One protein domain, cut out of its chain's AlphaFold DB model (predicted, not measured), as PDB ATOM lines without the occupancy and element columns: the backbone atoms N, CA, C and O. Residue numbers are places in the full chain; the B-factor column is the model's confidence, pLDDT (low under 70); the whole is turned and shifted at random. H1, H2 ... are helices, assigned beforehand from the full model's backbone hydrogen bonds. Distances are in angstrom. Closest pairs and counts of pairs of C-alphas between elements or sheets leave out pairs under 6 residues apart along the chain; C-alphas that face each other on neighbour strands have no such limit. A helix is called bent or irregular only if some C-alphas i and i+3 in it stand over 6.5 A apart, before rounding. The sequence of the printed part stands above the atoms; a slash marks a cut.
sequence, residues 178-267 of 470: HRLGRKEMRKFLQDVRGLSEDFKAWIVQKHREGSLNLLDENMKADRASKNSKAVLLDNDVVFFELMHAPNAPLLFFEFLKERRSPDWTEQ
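What this domain is: This is residues 178 to 267 of the 470 residues of an uncharacterized protein of Dacryopinax primogenitus (strain DJM 731) (UniProt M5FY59). This is a loose, open chain of helices: H1 and H2 follow each other through a tight turn as one long, angled arm, H5 crosses H2 about at right angles with few contacts, and short H4 sits near both H2 and H5. At one end of the long axis H3 leads into a wide open loop, with residues 220 to 234 sticking out, and at the other end lie the free-standing residues 181 to 187, mostly of H1, and 260 to 267 with H6. The printed part has 90 residues with six named helices, H1 to H6 in order along the chain, and no named strand; its class is all helix. It is loose, with a radius of gyration of the C-alphas of 16.6 A, and elongated, spanning 50 by 29 by 21 A.

How they stand to each other: H1, residues 182 to 194, and H2, residues 196 to 208, meet only through their link. H3, residues 213 to 223, touches no helix. H4, residues 239 to 244, is close to H2 but not clearly touching it; their closest C-alphas, those of Lys 200 and Phe 239, are 7.9 A apart, and their lines are about perpendicular at 82 degrees. H5, residues 248 to 258, only just touches H2, with 3 pairs of C-alphas within 8 A. H2 touches H5 with residues 199 to 202 alone; the closest C-alphas of the two, those of Phe 199 and Phe 255, are 6.7 A apart, and their lines are about perpendicular at 89 degrees. H4 and H5 are close but not clearly touching: their closest C-alphas, those of Leu 242 and Ala 248, are 6.5 A apart, with a steep tilt of 67 degrees, opposite ways. H6, residues 262 to 265, touches no helix and is apart from H5. Every O i to N i+4 pair is within hydrogen-bond range in H1, H2, H4 and H5; in H3 3 of 7 are, beside 1 of 8 O i to N i+3 pairs, and H6 is too short for an O i to N i+4 pair.

Where its parts are: H1 begins at C-alpha 182 (92.792, -119.225, -49.279) and is 18.3 A long. H2 is 18.5 A long and ends at C-alpha 208 (63.800, -101.056, -32.917). H3 is 15.4 A long and only just irregular: C-alphas 214 and 217 are 6.7 A apart. H5 is 16.0 A long. H6 is irregular, with C-alphas 262 and 265 7.2 A apart, and ends at C-alpha 265 (87.264, -92.367, -47.525).

The domain as a whole: The two C-alphas farthest apart, those of Asn 227 and Glu 266, are 52.9 A apart. The link from H3 to H4, residues 224 to 238, is long; the other four are tight. The printed part has no cut. Its mean pLDDT is 71.8, with values under 70 at residues 178 to 180, 211 to 237 and 262 to 267.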
ATOM      1  N   HIS A 178      87.440-112.619 -54.275       53.81
ATOM      2  CA  HIS A 178      88.007-113.480 -55.305       53.81
ATOM      3  C   HIS A 178      89.539-113.400 -55.368       53.81
ATOM      4  O   HIS A 178      90.177-114.357 -55.799       53.81
ATOM      5  N   ARG A 179      90.142-112.306 -54.879       54.34
ATOM      6  CA  ARG A 179      91.601-112.119 -54.844       54.34
ATOM      7  C   ARG A 179      92.269-112.576 -53.556       54.34
ATOM      8  O   ARG A 179      93.485-112.754 -53.548       54.34
ATOM      9  N   LEU A 180      91.513-112.760 -52.475       64.12
ATOM     10  CA  LEU A 180      92.093-113.210 -51.216       64.12
ATOM     11  C   LEU A 180      92.608-114.640 -51.382       64.12
ATOM     12  O   LEU A 180      91.852-115.564 -51.696       64.12
ATOM     13  N   GLY A 181      93.900-114.849 -51.114       73.69
ATOM     14  CA  GLY A 181      94.446-116.201 -51.070       73.69
ATOM     15  C   GLY A 181      93.692-117.035 -50.028       73.69
ATOM     16  O   GLY A 181      93.211-116.500 -49.033       73.69
ATOM     17  N   ARG A 182      93.606-118.365 -50.180       81.12
ATOM     18  CA  ARG A 182      92.792-119.225 -49.279       81.12
ATOM     19  C   ARG A 182      93.042-118.987 -47.780       81.12
ATOM     20  O   ARG A 182      92.132-119.136 -46.971       81.12
ATOM     21  N   LYS A 183      94.279-118.643 -47.401       84.81
ATOM     22  CA  LYS A 183      94.653-118.314 -46.014       84.81
ATOM     23  C   LYS A 183      94.114-116.952 -45.574       84.81
ATOM     24  O   LYS A 183      93.580-116.849 -44.477       84.81
ATOM     25  N   GLU A 184      94.243-115.941 -46.424       78.69
ATOM     26  CA  GLU A 184      93.737-114.589 -46.177       78.69
ATOM     27  C   GLU A 184      92.214-114.585 -46.158       78.69
ATOM     28  O   GLU A 184      91.627-114.009 -45.255       78.69
ATOM     29  N   MET A 185      91.583-115.331 -47.069       83.88
ATOM     30  CA  MET A 185      90.145-115.574 -47.065       83.88
ATOM     31  C   MET A 185      89.700-116.229 -45.757       83.88
ATOM     32  O   MET A 185      88.731-115.800 -45.145       83.88
ATOM     33  N   ARG A 186      90.416-117.254 -45.279       88.56
ATOM     34  CA  ARG A 186      90.087-117.888 -43.996       88.56
ATOM     35  C   ARG A 186      90.214-116.909 -42.830       88.56
ATOM     36  O   ARG A 186      89.345-116.916 -41.968       88.56
ATOM     37  N   LYS A 187      91.270-116.092 -42.814       85.00
ATOM     38  CA  LYS A 187      91.457-115.051 -41.799       85.00
ATOM     39  C   LYS A 187      90.315-114.035 -41.855       85.00
ATOM     40  O   LYS A 187      89.674-113.802 -40.846       85.00
ATOM     41  N   PHE A 188      89.981-113.552 -43.046       83.94
ATOM     42  CA  PHE A 188      88.847-112.664 -43.270       83.94
ATOM     43  C   PHE A 188      87.530-113.274 -42.773       83.94
ATOM     44  O   PHE A 188      86.781-112.617 -42.065       83.94
ATOM     45  N   LEU A 189      87.261-114.551 -43.064       87.06
ATOM     46  CA  LEU A 189      86.071-115.244 -42.562       87.06
ATOM     47  C   LEU A 189      86.078-115.406 -41.036       87.06
ATOM     48  O   LEU A 189      85.013-115.396 -40.427       87.06
ATOM     49  N   GLN A 190      87.246-115.578 -40.410       90.25
ATOM     50  CA  GLN A 190      87.372-115.594 -38.949       90.25
ATOM     51  C   GLN A 190      87.082-114.212 -38.359       90.25
ATOM     52  O   GLN A 190      86.287-114.121 -37.427       90.25
ATOM     53  N   ASP A 191      87.648-113.159 -38.952       84.94
ATOM     54  CA  ASP A 191      87.414-111.771 -38.553       84.94
ATOM     55  C   ASP A 191      85.917-111.425 -38.690       84.94
ATOM     56  O   ASP A 191      85.303-110.929 -37.750       84.94
ATOM     57  N   VAL A 192      85.285-111.807 -39.808       84.62
ATOM     58  CA  VAL A 192      83.840-111.647 -40.056       84.62
ATOM     59  C   VAL A 192      82.984-112.449 -39.072       84.62
ATOM     60  O   VAL A 192      81.972-111.946 -38.593       84.62
ATOM     61  N   ARG A 193      83.372-113.682 -38.724       87.25
ATOM     62  CA  ARG A 193      82.657-114.476 -37.706       87.25
ATOM     63  C   ARG A 193      82.726-113.832 -36.325       87.25
ATOM     64  O   ARG A 193      81.739-113.887 -35.592       87.25
ATOM     65  N   GLY A 194      83.851-113.199 -35.997       87.44
ATOM     66  CA  GLY A 194      84.000-112.407 -34.776       87.44
ATOM     67  C   GLY A 194      83.007-111.242 -34.692       87.44
ATOM     68  O   GLY A 194      82.589-110.887 -33.599       87.44
ATOM     69  N   LEU A 195      82.550-110.712 -35.832       88.94
ATOM     70  CA  LEU A 195      81.561-109.627 -35.905       88.94
ATOM     71  C   LEU A 195      80.103-110.100 -35.768       88.94
ATOM     72  O   LEU A 195      79.184-109.294 -35.899       88.94
ATOM     73  N   SER A 196      79.857-111.393 -35.546       88.94
ATOM     74  CA  SER A 196      78.494-111.941 -35.557       88.94
ATOM     75  C   SER A 196      77.609-111.433 -34.416       88.94
ATOM     76  O   SER A 196      76.418-111.223 -34.633       88.94
ATOM     77  N   GLU A 197      78.158-111.215 -33.220       91.00
ATOM     78  CA  GLU A 197      77.402-110.671 -32.082       91.00
ATOM     79  C   GLU A 197      77.040-109.203 -32.307       91.00
ATOM     80  O   GLU A 197      75.880-108.822 -32.156       91.00
ATOM     81  N   ASP A 198      78.001-108.414 -32.789       90.88
ATOM     82  CA  ASP A 198      77.788-107.012 -33.144       90.88
ATOM     83  C   ASP A 198      76.752-106.862 -34.265       90.88
ATOM     84  O   ASP A 198      75.909-105.971 -34.216       90.88
ATOM     85  N   PHE A 199      76.771-107.757 -35.259       90.12
ATOM     86  CA  PHE A 199      75.773-107.769 -36.328       90.12
ATOM     87  C   PHE A 199      74.371-108.090 -35.799       90.12
ATOM     88  O   PHE A 199      73.398-107.450 -36.192       90.12
ATOM     89  N   LYS A 200      74.252-109.046 -34.870       88.69
ATOM     90  CA  LYS A 200      72.968-109.358 -34.227       88.69
ATOM     91  C   LYS A 200      72.439-108.169 -33.428       88.69
ATOM     92  O   LYS A 200      71.261-107.839 -33.546       88.69
ATOM     93  N   ALA A 201      73.306-107.516 -32.654       90.31
ATOM     94  CA  ALA A 201      72.957-106.311 -31.906       90.31
ATOM     95  C   ALA A 201      72.507-105.181 -32.847       90.31
ATOM     96  O   ALA A 201      71.491-104.537 -32.591       90.31
ATOM     97  N   TRP A 202      73.206-105.010 -33.970       92.12
ATOM     98  CA  TRP A 202      72.855-104.042 -35.006       92.12
ATOM     99  C   TRP A 202      71.491-104.326 -35.650       92.12
ATOM    100  O   TRP A 202      70.687-103.409 -35.784       92.12
ATOM    101  N   ILE A 203      71.171-105.586 -35.977       88.94
ATOM    102  CA  ILE A 203      69.840-105.959 -36.497       88.94
ATOM    103  C   ILE A 203      68.747-105.605 -35.482       88.94
ATOM    104  O   ILE A 203      67.728-105.030 -35.859       88.94
ATOM    105  N   VAL A 204      68.945-105.934 -34.200       88.56
ATOM    106  CA  VAL A 204      67.972-105.615 -33.139       88.56
ATOM    107  C   VAL A 204      67.790-104.106 -33.016       88.56
ATOM    108  O   VAL A 204      66.662-103.635 -32.881       88.56
ATOM    109  N   GLN A 205      68.877-103.340 -33.114       89.19
ATOM    110  CA  GLN A 205      68.826-101.882 -33.115       89.19
ATOM    111  C   GLN A 205      68.037-101.344 -34.319       89.19
ATOM    112  O   GLN A 205      67.082-100.599 -34.123       89.19
ATOM    113  N   LYS A 206      68.356-101.775 -35.543       87.88
ATOM    114  CA  LYS A 206      67.647-101.361 -36.768       87.88
ATOM    115  C   LYS A 206      66.172-101.768 -36.773       87.88
ATOM    116  O   LYS A 206      65.326-101.051 -37.305       87.88
ATOM    117  N   HIS A 207      65.847-102.902 -36.153       82.69
ATOM    118  CA  HIS A 207      64.468-103.345 -35.965       82.69
ATOM    119  C   HIS A 207      63.721-102.429 -34.984       82.69
ATOM    120  O   HIS A 207      62.589-102.039 -35.255       82.69
ATOM    121  N   ARG A 208      64.360-102.030 -33.876       83.44
ATOM    122  CA  ARG A 208      63.800-101.056 -32.917       83.44
ATOM    123  C   ARG A 208      63.631 -99.663 -33.519       83.44
ATOM    124  O   ARG A 208      62.663 -98.983 -33.203       83.44
ATOM    125  N   GLU A 209      64.548 -99.256 -34.391       84.94
ATOM    126  CA  GLU A 209      64.486 -97.988 -35.131       84.94
ATOM    127  C   GLU A 209      63.423 -98.003 -36.247       84.94
ATOM    128  O   GLU A 209      63.138 -96.960 -36.833       84.94
ATOM    129  N   GLY A 210      62.826 -99.163 -36.560       80.81
ATOM    130  CA  GLY A 210      61.844 -99.304 -37.638       80.81
ATOM    131  C   GLY A 210      62.431 -99.073 -39.034       80.81
ATOM    132  O   GLY A 210      61.693 -98.815 -39.981       80.81
ATOM    133  N   SER A 211      63.757 -99.136 -39.189       69.56
ATOM    134  CA  SER A 211      64.437 -98.875 -40.463       69.56
ATOM    135  C   SER A 211      64.495-100.109 -41.375       69.56
ATOM    136  O   SER A 211      64.777 -99.990 -42.562       69.56
ATOM    137  N   LEU A 212      64.199-101.302 -40.845       68.88
ATOM    138  CA  LEU A 212      64.151-102.581 -41.574       68.88
ATOM    139  C   LEU A 212      62.822-102.804 -42.336       68.88
ATOM    140  O   LEU A 212      62.367-103.935 -42.495       68.88
ATOM    141  N   ASN A 213      62.203-101.742 -42.861       63.12
ATOM    142  CA  ASN A 213      60.911-101.822 -43.562       63.12
ATOM    143  C   ASN A 213      60.952-102.637 -44.874       63.12
ATOM    144  O   ASN A 213      59.911-103.042 -45.379       63.12
ATOM    145  N   LEU A 214      62.143-102.949 -45.405       54.81
ATOM    146  CA  LEU A 214      62.332-103.724 -46.644       54.81
ATOM    147  C   LEU A 214      61.971-105.218 -46.540       54.81
ATOM    148  O   LEU A 214      61.818-105.880 -47.565       54.81
ATOM    149  N   LEU A 215      61.867-105.775 -45.331       52.88
ATOM    150  CA  LEU A 215      61.500-107.186 -45.116       52.88
ATOM    151  C   LEU A 215      60.058-107.356 -44.640       52.88
ATOM    152  O   LEU A 215      59.467-108.423 -44.814       52.88
ATOM    153  N   ASP A 216      59.497-106.303 -44.052       53.84
ATOM    154  CA  ASP A 216      58.252-106.382 -43.301       53.84
ATOM    155  C   ASP A 216      57.024-106.432 -44.228       53.84
ATOM    156  O   ASP A 216      56.050-107.117 -43.925       53.84
ATOM    157  N   GLU A 217      57.086-105.815 -45.416       57.97
ATOM    158  CA  GLU A 217      55.978-105.874 -46.386       57.97
ATOM    159  C   GLU A 217      55.785-107.269 -47.007       57.97
ATOM    160  O   GLU A 217      54.650-107.721 -47.153       57.97
ATOM    161  N   ASN A 218      56.868-108.005 -47.283       53.06
ATOM    162  CA  ASN A 218      56.770-109.357 -47.846       53.06
ATOM    163  C   ASN A 218      56.397-110.410 -46.789       53.06
ATOM    164  O   ASN A 218      55.676-111.356 -47.097       53.06
ATOM    165  N   MET A 219      56.827-110.248 -45.530       56.06
ATOM    166  CA  MET A 219      56.468-111.190 -44.459       56.06
ATOM    167  C   MET A 219      55.061-110.958 -43.889       56.06
ATOM    168  O   MET A 219      54.418-111.916 -43.452       56.06
ATOM    169  N   LYS A 220      54.544-109.720 -43.912       59.38
ATOM    170  CA  LYS A 220      53.154-109.429 -43.515       59.38
ATOM    171  C   LYS A 220      52.133-110.069 -44.461       59.38
ATOM    172  O   LYS A 220      51.090-110.517 -43.986       59.38
ATOM    173  N   ALA A 221      52.454-110.188 -45.751       58.00
ATOM    174  CA  ALA A 221      51.603-110.864 -46.733       58.00
ATOM    175  C   ALA A 221      51.456-112.375 -46.450       58.00
ATOM    176  O   ALA A 221      50.341-112.894 -46.480       58.00
ATOM    177  N   ASP A 222      52.542-113.061 -46.076       55.75
ATOM    178  CA  ASP A 222      52.512-114.497 -45.753       55.75
ATOM    179  C   ASP A 222      51.955-114.792 -44.347       55.75
ATOM    180  O   ASP A 222      51.280-115.806 -44.135       55.75
ATOM    181  N   ARG A 223      52.181-113.907 -43.365       56.59
ATOM    182  CA  ARG A 223      51.671-114.086 -41.990       56.59
ATOM    183  C   ARG A 223      50.169-113.819 -41.858       56.59
ATOM    184  O   ARG A 223      49.533-114.442 -41.011       56.59
ATOM    185  N   ALA A 224      49.574-113.000 -42.728       56.62
ATOM    186  CA  ALA A 224      48.117-112.824 -42.786       56.62
ATOM    187  C   ALA A 224      47.362-114.114 -43.183       56.62
ATOM    188  O   ALA A 224      46.157-114.218 -42.957       56.62
ATOM    189  N   SER A 225      48.060-115.120 -43.729       55.09
ATOM    190  CA  SER A 225      47.474-116.394 -44.164       55.09
ATOM    191  C   SER A 225      47.396-117.470 -43.063       55.09
ATOM    192  O   SER A 225      46.614-118.414 -43.202       55.09
ATOM    193  N   LYS A 226      48.142-117.364 -41.951       54.28
ATOM    194  CA  LYS A 226      48.187-118.419 -40.917       54.28
ATOM    195  C   LYS A 226      47.826-117.894 -39.526       54.28
ATOM    196  O   LYS A 226      48.632-117.283 -38.836       54.28
ATOM    197  N   ASN A 227      46.605-118.227 -39.100       51.19
ATOM    198  CA  ASN A 227      46.068-118.084 -37.740       51.19
ATOM    199  C   ASN A 227      46.859-118.920 -36.708       51.19
ATOM    200  O   ASN A 227      46.366-119.918 -36.184       51.19
ATOM    201  N   SER A 228      48.078-118.515 -36.369       46.81
ATOM    202  CA  SER A 228      48.764-119.014 -35.177       46.81
ATOM    203  C   SER A 228      49.022-117.862 -34.221       46.81
ATOM    204  O   SER A 228      49.818-116.973 -34.512       46.81
ATOM    205  N   LYS A 229      48.357-117.924 -33.059       45.88
ATOM    206  CA  LYS A 229      48.737-117.244 -31.815       45.88
ATOM    207  C   LYS A 229      50.191-117.599 -31.470       45.88
ATOM    208  O   LYS A 229      50.440-118.488 -30.663       45.88
ATOM    209  N   ALA A 230      51.150-116.933 -32.100       44.25
ATOM    210  CA  ALA A 230      52.510-116.861 -31.605       44.25
ATOM    211  C   ALA A 230      52.553-115.673 -30.650       44.25
ATOM    212  O   ALA A 230      52.296-114.532 -31.027       44.25
ATOM    213  N   VAL A 231      52.784-116.000 -29.386       40.94
ATOM    214  CA  VAL A 231      53.080-115.075 -28.300       40.94
ATOM    215  C   VAL A 231      54.133-114.081 -28.789       40.94
ATOM    216  O   VAL A 231      55.258-114.466 -29.094       40.94
ATOM    217  N   LEU A 232      53.736-112.814 -28.895       42.91
ATOM    218  CA  LEU A 232      54.630-111.674 -29.047       42.91
ATOM    219  C   LEU A 232      55.482-111.594 -27.776       42.91
ATOM    220  O   LEU A 232      55.078-110.994 -26.783       42.91
ATOM    221  N   LEU A 233      56.636-112.259 -27.786       43.50
ATOM    222  CA  LEU A 233      57.730-111.895 -26.901       43.50
ATOM    223  C   LEU A 233      58.388-110.658 -27.504       43.50
ATOM    224  O   LEU A 233      58.921-110.680 -28.611       43.50
ATOM    225  N   ASP A 234      58.294-109.583 -26.738       48.00
ATOM    226  CA  ASP A 234      58.561-108.176 -27.044       48.00
ATOM    227  C   ASP A 234      60.011-107.846 -27.477       48.00
ATOM    228  O   ASP A 234      60.417-106.693 -27.455       48.00
ATOM    229  N   ASN A 235      60.843-108.832 -27.840       52.12
ATOM    230  CA  ASN A 235      62.237-108.618 -28.259       52.12
ATOM    231  C   ASN A 235      62.838-109.716 -29.163       52.12
ATOM    232  O   ASN A 235      63.995-109.581 -29.568       52.12
ATOM    233  N   ASP A 236      62.105-110.776 -29.513       60.38
ATOM    234  CA  ASP A 236      62.708-111.913 -30.218       60.38
ATOM    235  C   ASP A 236      62.653-111.718 -31.735       60.38
ATOM    236  O   ASP A 236      61.804-112.262 -32.444       60.38
ATOM    237  N   VAL A 237      63.605-110.941 -32.258       64.19
ATOM    238  CA  VAL A 237      63.950-111.014 -33.682       64.19
ATOM    239  C   VAL A 237      64.322-112.468 -33.971       64.19
ATOM    240  O   VAL A 237      65.350-112.960 -33.501       64.19
ATOM    241  N   VAL A 238      63.487-113.173 -34.741       73.06
ATOM    242  CA  VAL A 238      63.761-114.552 -35.162       73.06
ATOM    243  C   VAL A 238      64.895-114.507 -36.183       73.06
ATOM    244  O   VAL A 238      64.685-114.527 -37.395       73.06
ATOM    245  N   PHE A 239      66.132-114.432 -35.686       75.62
ATOM    246  CA  PHE A 239      67.345-114.380 -36.504       75.62
ATOM    247  C   PHE A 239      67.394-115.518 -37.519       75.62
ATOM    248  O   PHE A 239      67.932-115.350 -38.606       75.62
ATOM    249  N   PHE A 240      66.812-116.668 -37.182       74.50
ATOM    250  CA  PHE A 240      66.727-117.794 -38.095       74.50
ATOM    251  C   PHE A 240      65.963-117.439 -39.380       74.50
ATOM    252  O   PHE A 240      66.497-117.648 -40.464       74.50
ATOM    253  N   GLU A 241      64.774-116.843 -39.291       76.19
ATOM    254  CA  GLU A 241      63.988-116.438 -40.468       76.19
ATOM    255  C   GLU A 241      64.690-115.319 -41.245       76.19
ATOM    256  O   GLU A 241      64.757-115.349 -42.474       76.19
ATOM    257  N   LEU A 242      65.295-114.374 -40.523       73.94
ATOM    258  CA  LEU A 242      65.964-113.216 -41.114       73.94
ATOM    259  C   LEU A 242      67.232-113.602 -41.894       73.94
ATOM    260  O   LEU A 242      67.515-113.017 -42.934       73.94
ATOM    261  N   MET A 243      67.967-114.617 -41.430       70.94
ATOM    262  CA  MET A 243      69.183-115.119 -42.087       70.94
ATOM    263  C   MET A 243      68.896-115.982 -43.323       70.94
ATOM    264  O   MET A 243      69.768-116.107 -44.182       70.94
ATOM    265  N   HIS A 244      67.702-116.574 -43.421       76.81
ATOM    266  CA  HIS A 244      67.274-117.352 -44.592       76.81
ATOM    267  C   HIS A 244      66.520-116.502 -45.622       76.81
ATOM    268  O   HIS A 244      66.194-116.994 -46.703       76.81
ATOM    269  N   ALA A 245      66.261-115.227 -45.320       77.75
ATOM    270  CA  ALA A 245      65.685-114.306 -46.279       77.75
ATOM    271  C   ALA A 245      66.659-114.074 -47.455       77.75
ATOM    272  O   ALA A 245      67.867-113.929 -47.237       77.75
ATOM    273  N   PRO A 246      66.161-113.945 -48.698       75.31
ATOM    274  CA  PRO A 246      67.002-113.690 -49.874       75.31
ATOM    275  C   PRO A 246      67.827-112.395 -49.753       75.31
ATOM    276  O   PRO A 246      68.867-112.248 -50.392       75.31
ATOM    277  N   ASN A 247      67.395-111.480 -48.882       76.75
ATOM    278  CA  ASN A 247      67.988-110.161 -48.689       76.75
ATOM    279  C   ASN A 247      69.030-110.142 -47.556       76.75
ATOM    280  O   ASN A 247      69.681-109.119 -47.353       76.75
ATOM    281  N   ALA A 248      69.208-111.243 -46.816       77.06
ATOM    282  CA  ALA A 248      70.140-111.317 -45.688       77.06
ATOM    283  C   ALA A 248      71.581-110.877 -46.034       77.06
ATOM    284  O   ALA A 248      72.188-110.164 -45.230       77.06
ATOM    285  N   PRO A 249      72.137-111.202 -47.227       76.88
ATOM    286  CA  PRO A 249      73.456-110.708 -47.616       76.88
ATOM    287  C   PRO A 249      73.528-109.177 -47.697       76.88
ATOM    288  O   PRO A 249      74.541-108.597 -47.317       76.88
ATOM    289  N   LEU A 250      72.458-108.517 -48.154       77.56
ATOM    290  CA  LEU A 250      72.413-107.058 -48.302       77.56
ATOM    291  C   LEU A 250      72.472-106.354 -46.943       77.56
ATOM    292  O   LEU A 250      73.239-105.407 -46.789       77.56
ATOM    293  N   LEU A 251      71.752-106.872 -45.942       82.81
ATOM    294  CA  LEU A 251      71.787-106.341 -44.572       82.81
ATOM    295  C   LEU A 251      73.187-106.420 -43.966       82.81
ATOM    296  O   LEU A 251      73.635-105.510 -43.274       82.81
ATOM    297  N   PHE A 252      73.898-107.516 -44.234       82.75
ATOM    298  CA  PHE A 252      75.264-107.671 -43.755       82.75
ATOM    299  C   PHE A 252      76.218-106.664 -44.419       82.75
ATOM    300  O   PHE A 252      77.105-106.125 -43.756       82.75
ATOM    301  N   PHE A 253      76.025-106.350 -45.704       80.19
ATOM    302  CA  PHE A 253      76.805-105.300 -46.370       80.19
ATOM    303  C   PHE A 253      76.499-103.901 -45.836       80.19
ATOM    304  O   PHE A 253      77.422-103.097 -45.694       80.19
ATOM    305  N   GLU A 254      75.245-103.624 -45.489       83.12
ATOM    306  CA  GLU A 254      74.843-102.367 -44.858       83.12
ATOM    307  C   GLU A 254      75.461-102.210 -43.460       83.12
ATOM    308  O   GLU A 254      76.077-101.183 -43.169       83.12
ATOM    309  N   PHE A 255      75.445-103.267 -42.645       87.38
ATOM    310  CA  PHE A 255      76.159-103.303 -41.365       87.38
ATOM    311  C   PHE A 255      77.657-102.998 -41.526       87.38
ATOM    312  O   PHE A 255      78.227-102.170 -40.809       87.38
ATOM    313  N   LEU A 256      78.309-103.631 -42.505       83.31
ATOM    314  CA  LEU A 256      79.716-103.369 -42.802       83.31
ATOM    315  C   LEU A 256      79.972-101.961 -43.356       83.31
ATOM    316  O   LEU A 256      81.123-101.523 -43.332       83.31
ATOM    317  N   LYS A 257      78.960-101.264 -43.883       76.44
ATOM    318  CA  LYS A 257      79.064 -99.869 -44.337       76.44
ATOM    319  C   LYS A 257      79.049 -98.919 -43.143       76.44
ATOM    320  O   LYS A 257      79.934 -98.074 -43.054       76.44
ATOM    321  N   GLU A 258      78.111 -99.093 -42.214       83.88
ATOM    322  CA  GLU A 258      77.963 -98.217 -41.040       83.88
ATOM    323  C   GLU A 258      79.119 -98.339 -40.043       83.88
ATOM    324  O   GLU A 258      79.514 -97.353 -39.429       83.88
ATOM    325  N   ARG A 259      79.715 -99.531 -39.907       81.88
ATOM    326  CA  ARG A 259      80.847 -99.748 -38.991       81.88
ATOM    327  C   ARG A 259      82.176 -99.171 -39.501       81.88
ATOM    328  O   ARG A 259      83.186 -99.230 -38.795       81.88
ATOM    329  N   ARG A 260      82.239 -98.686 -40.742       72.94
ATOM    330  CA  ARG A 260      83.481 -98.101 -41.267       72.94
ATOM    331  C   ARG A 260      83.799 -96.832 -40.493       72.94
ATOM    332  O   ARG A 260      82.916 -96.032 -40.213       72.94
ATOM    333  N   SER A 261      85.081 -96.648 -40.178       70.56
ATOM    334  CA  SER A 261      85.571 -95.372 -39.651       70.56
ATOM    335  C   SER A 261      85.107 -94.255 -40.586       70.56
ATOM    336  O   SER A 261      85.256 -94.449 -41.788       70.56
ATOM    337  N   PRO A 262      84.578 -93.118 -40.109       68.38
ATOM    338  CA  PRO A 262      84.199 -92.002 -40.984       68.38
ATOM    339  C   PRO A 262      85.349 -91.598 -41.923       68.38
ATOM    340  O   PRO A 262      85.123 -91.345 -43.101       68.38
ATOM    341  N   ASP A 263      86.589 -91.725 -41.449       64.19
ATOM    342  CA  ASP A 263      87.818 -91.458 -42.205       64.19
ATOM    343  C   ASP A 263      88.171 -92.545 -43.248       64.19
ATOM    344  O   ASP A 263      89.245 -92.515 -43.843       64.19
ATOM    345  N   TRP A 264      87.323 -93.554 -43.486       62.88
ATOM    346  CA  TRP A 264      87.625 -94.636 -44.437       62.88
ATOM    347  C   TRP A 264      87.775 -94.133 -45.877       62.88
ATOM    348  O   TRP A 264      88.518 -94.728 -46.658       62.88
ATOM    349  N   THR A 265      87.090 -93.044 -46.232       57.50
ATOM    350  CA  THR A 265      87.264 -92.367 -47.525       57.50
ATOM    351  C   THR A 265      88.627 -91.687 -47.632       57.50
ATOM    352  O   THR A 265      89.147 -91.543 -48.734       57.50
ATOM    353  N   GLU A 266      89.224 -91.320 -46.496       54.84
ATOM    354  CA  GLU A 266      90.557 -90.717 -46.399       54.84
ATOM    355  C   GLU A 266      91.671 -91.766 -46.256       54.84
ATOM    356  O   GLU A 266      92.852 -91.461 -46.435       54.84
ATOM    357  N   GLN A 267      91.321 -93.028 -45.975       58.38
ATOM    358  CA  GLN A 267      92.293 -94.114 -45.947       58.38
ATOM    359  C   GLN A 267      92.854 -94.353 -47.354       58.38
ATOM    360  O   GLN A 267      92.154 -94.763 -48.285       58.38
TER     361      GLN A 267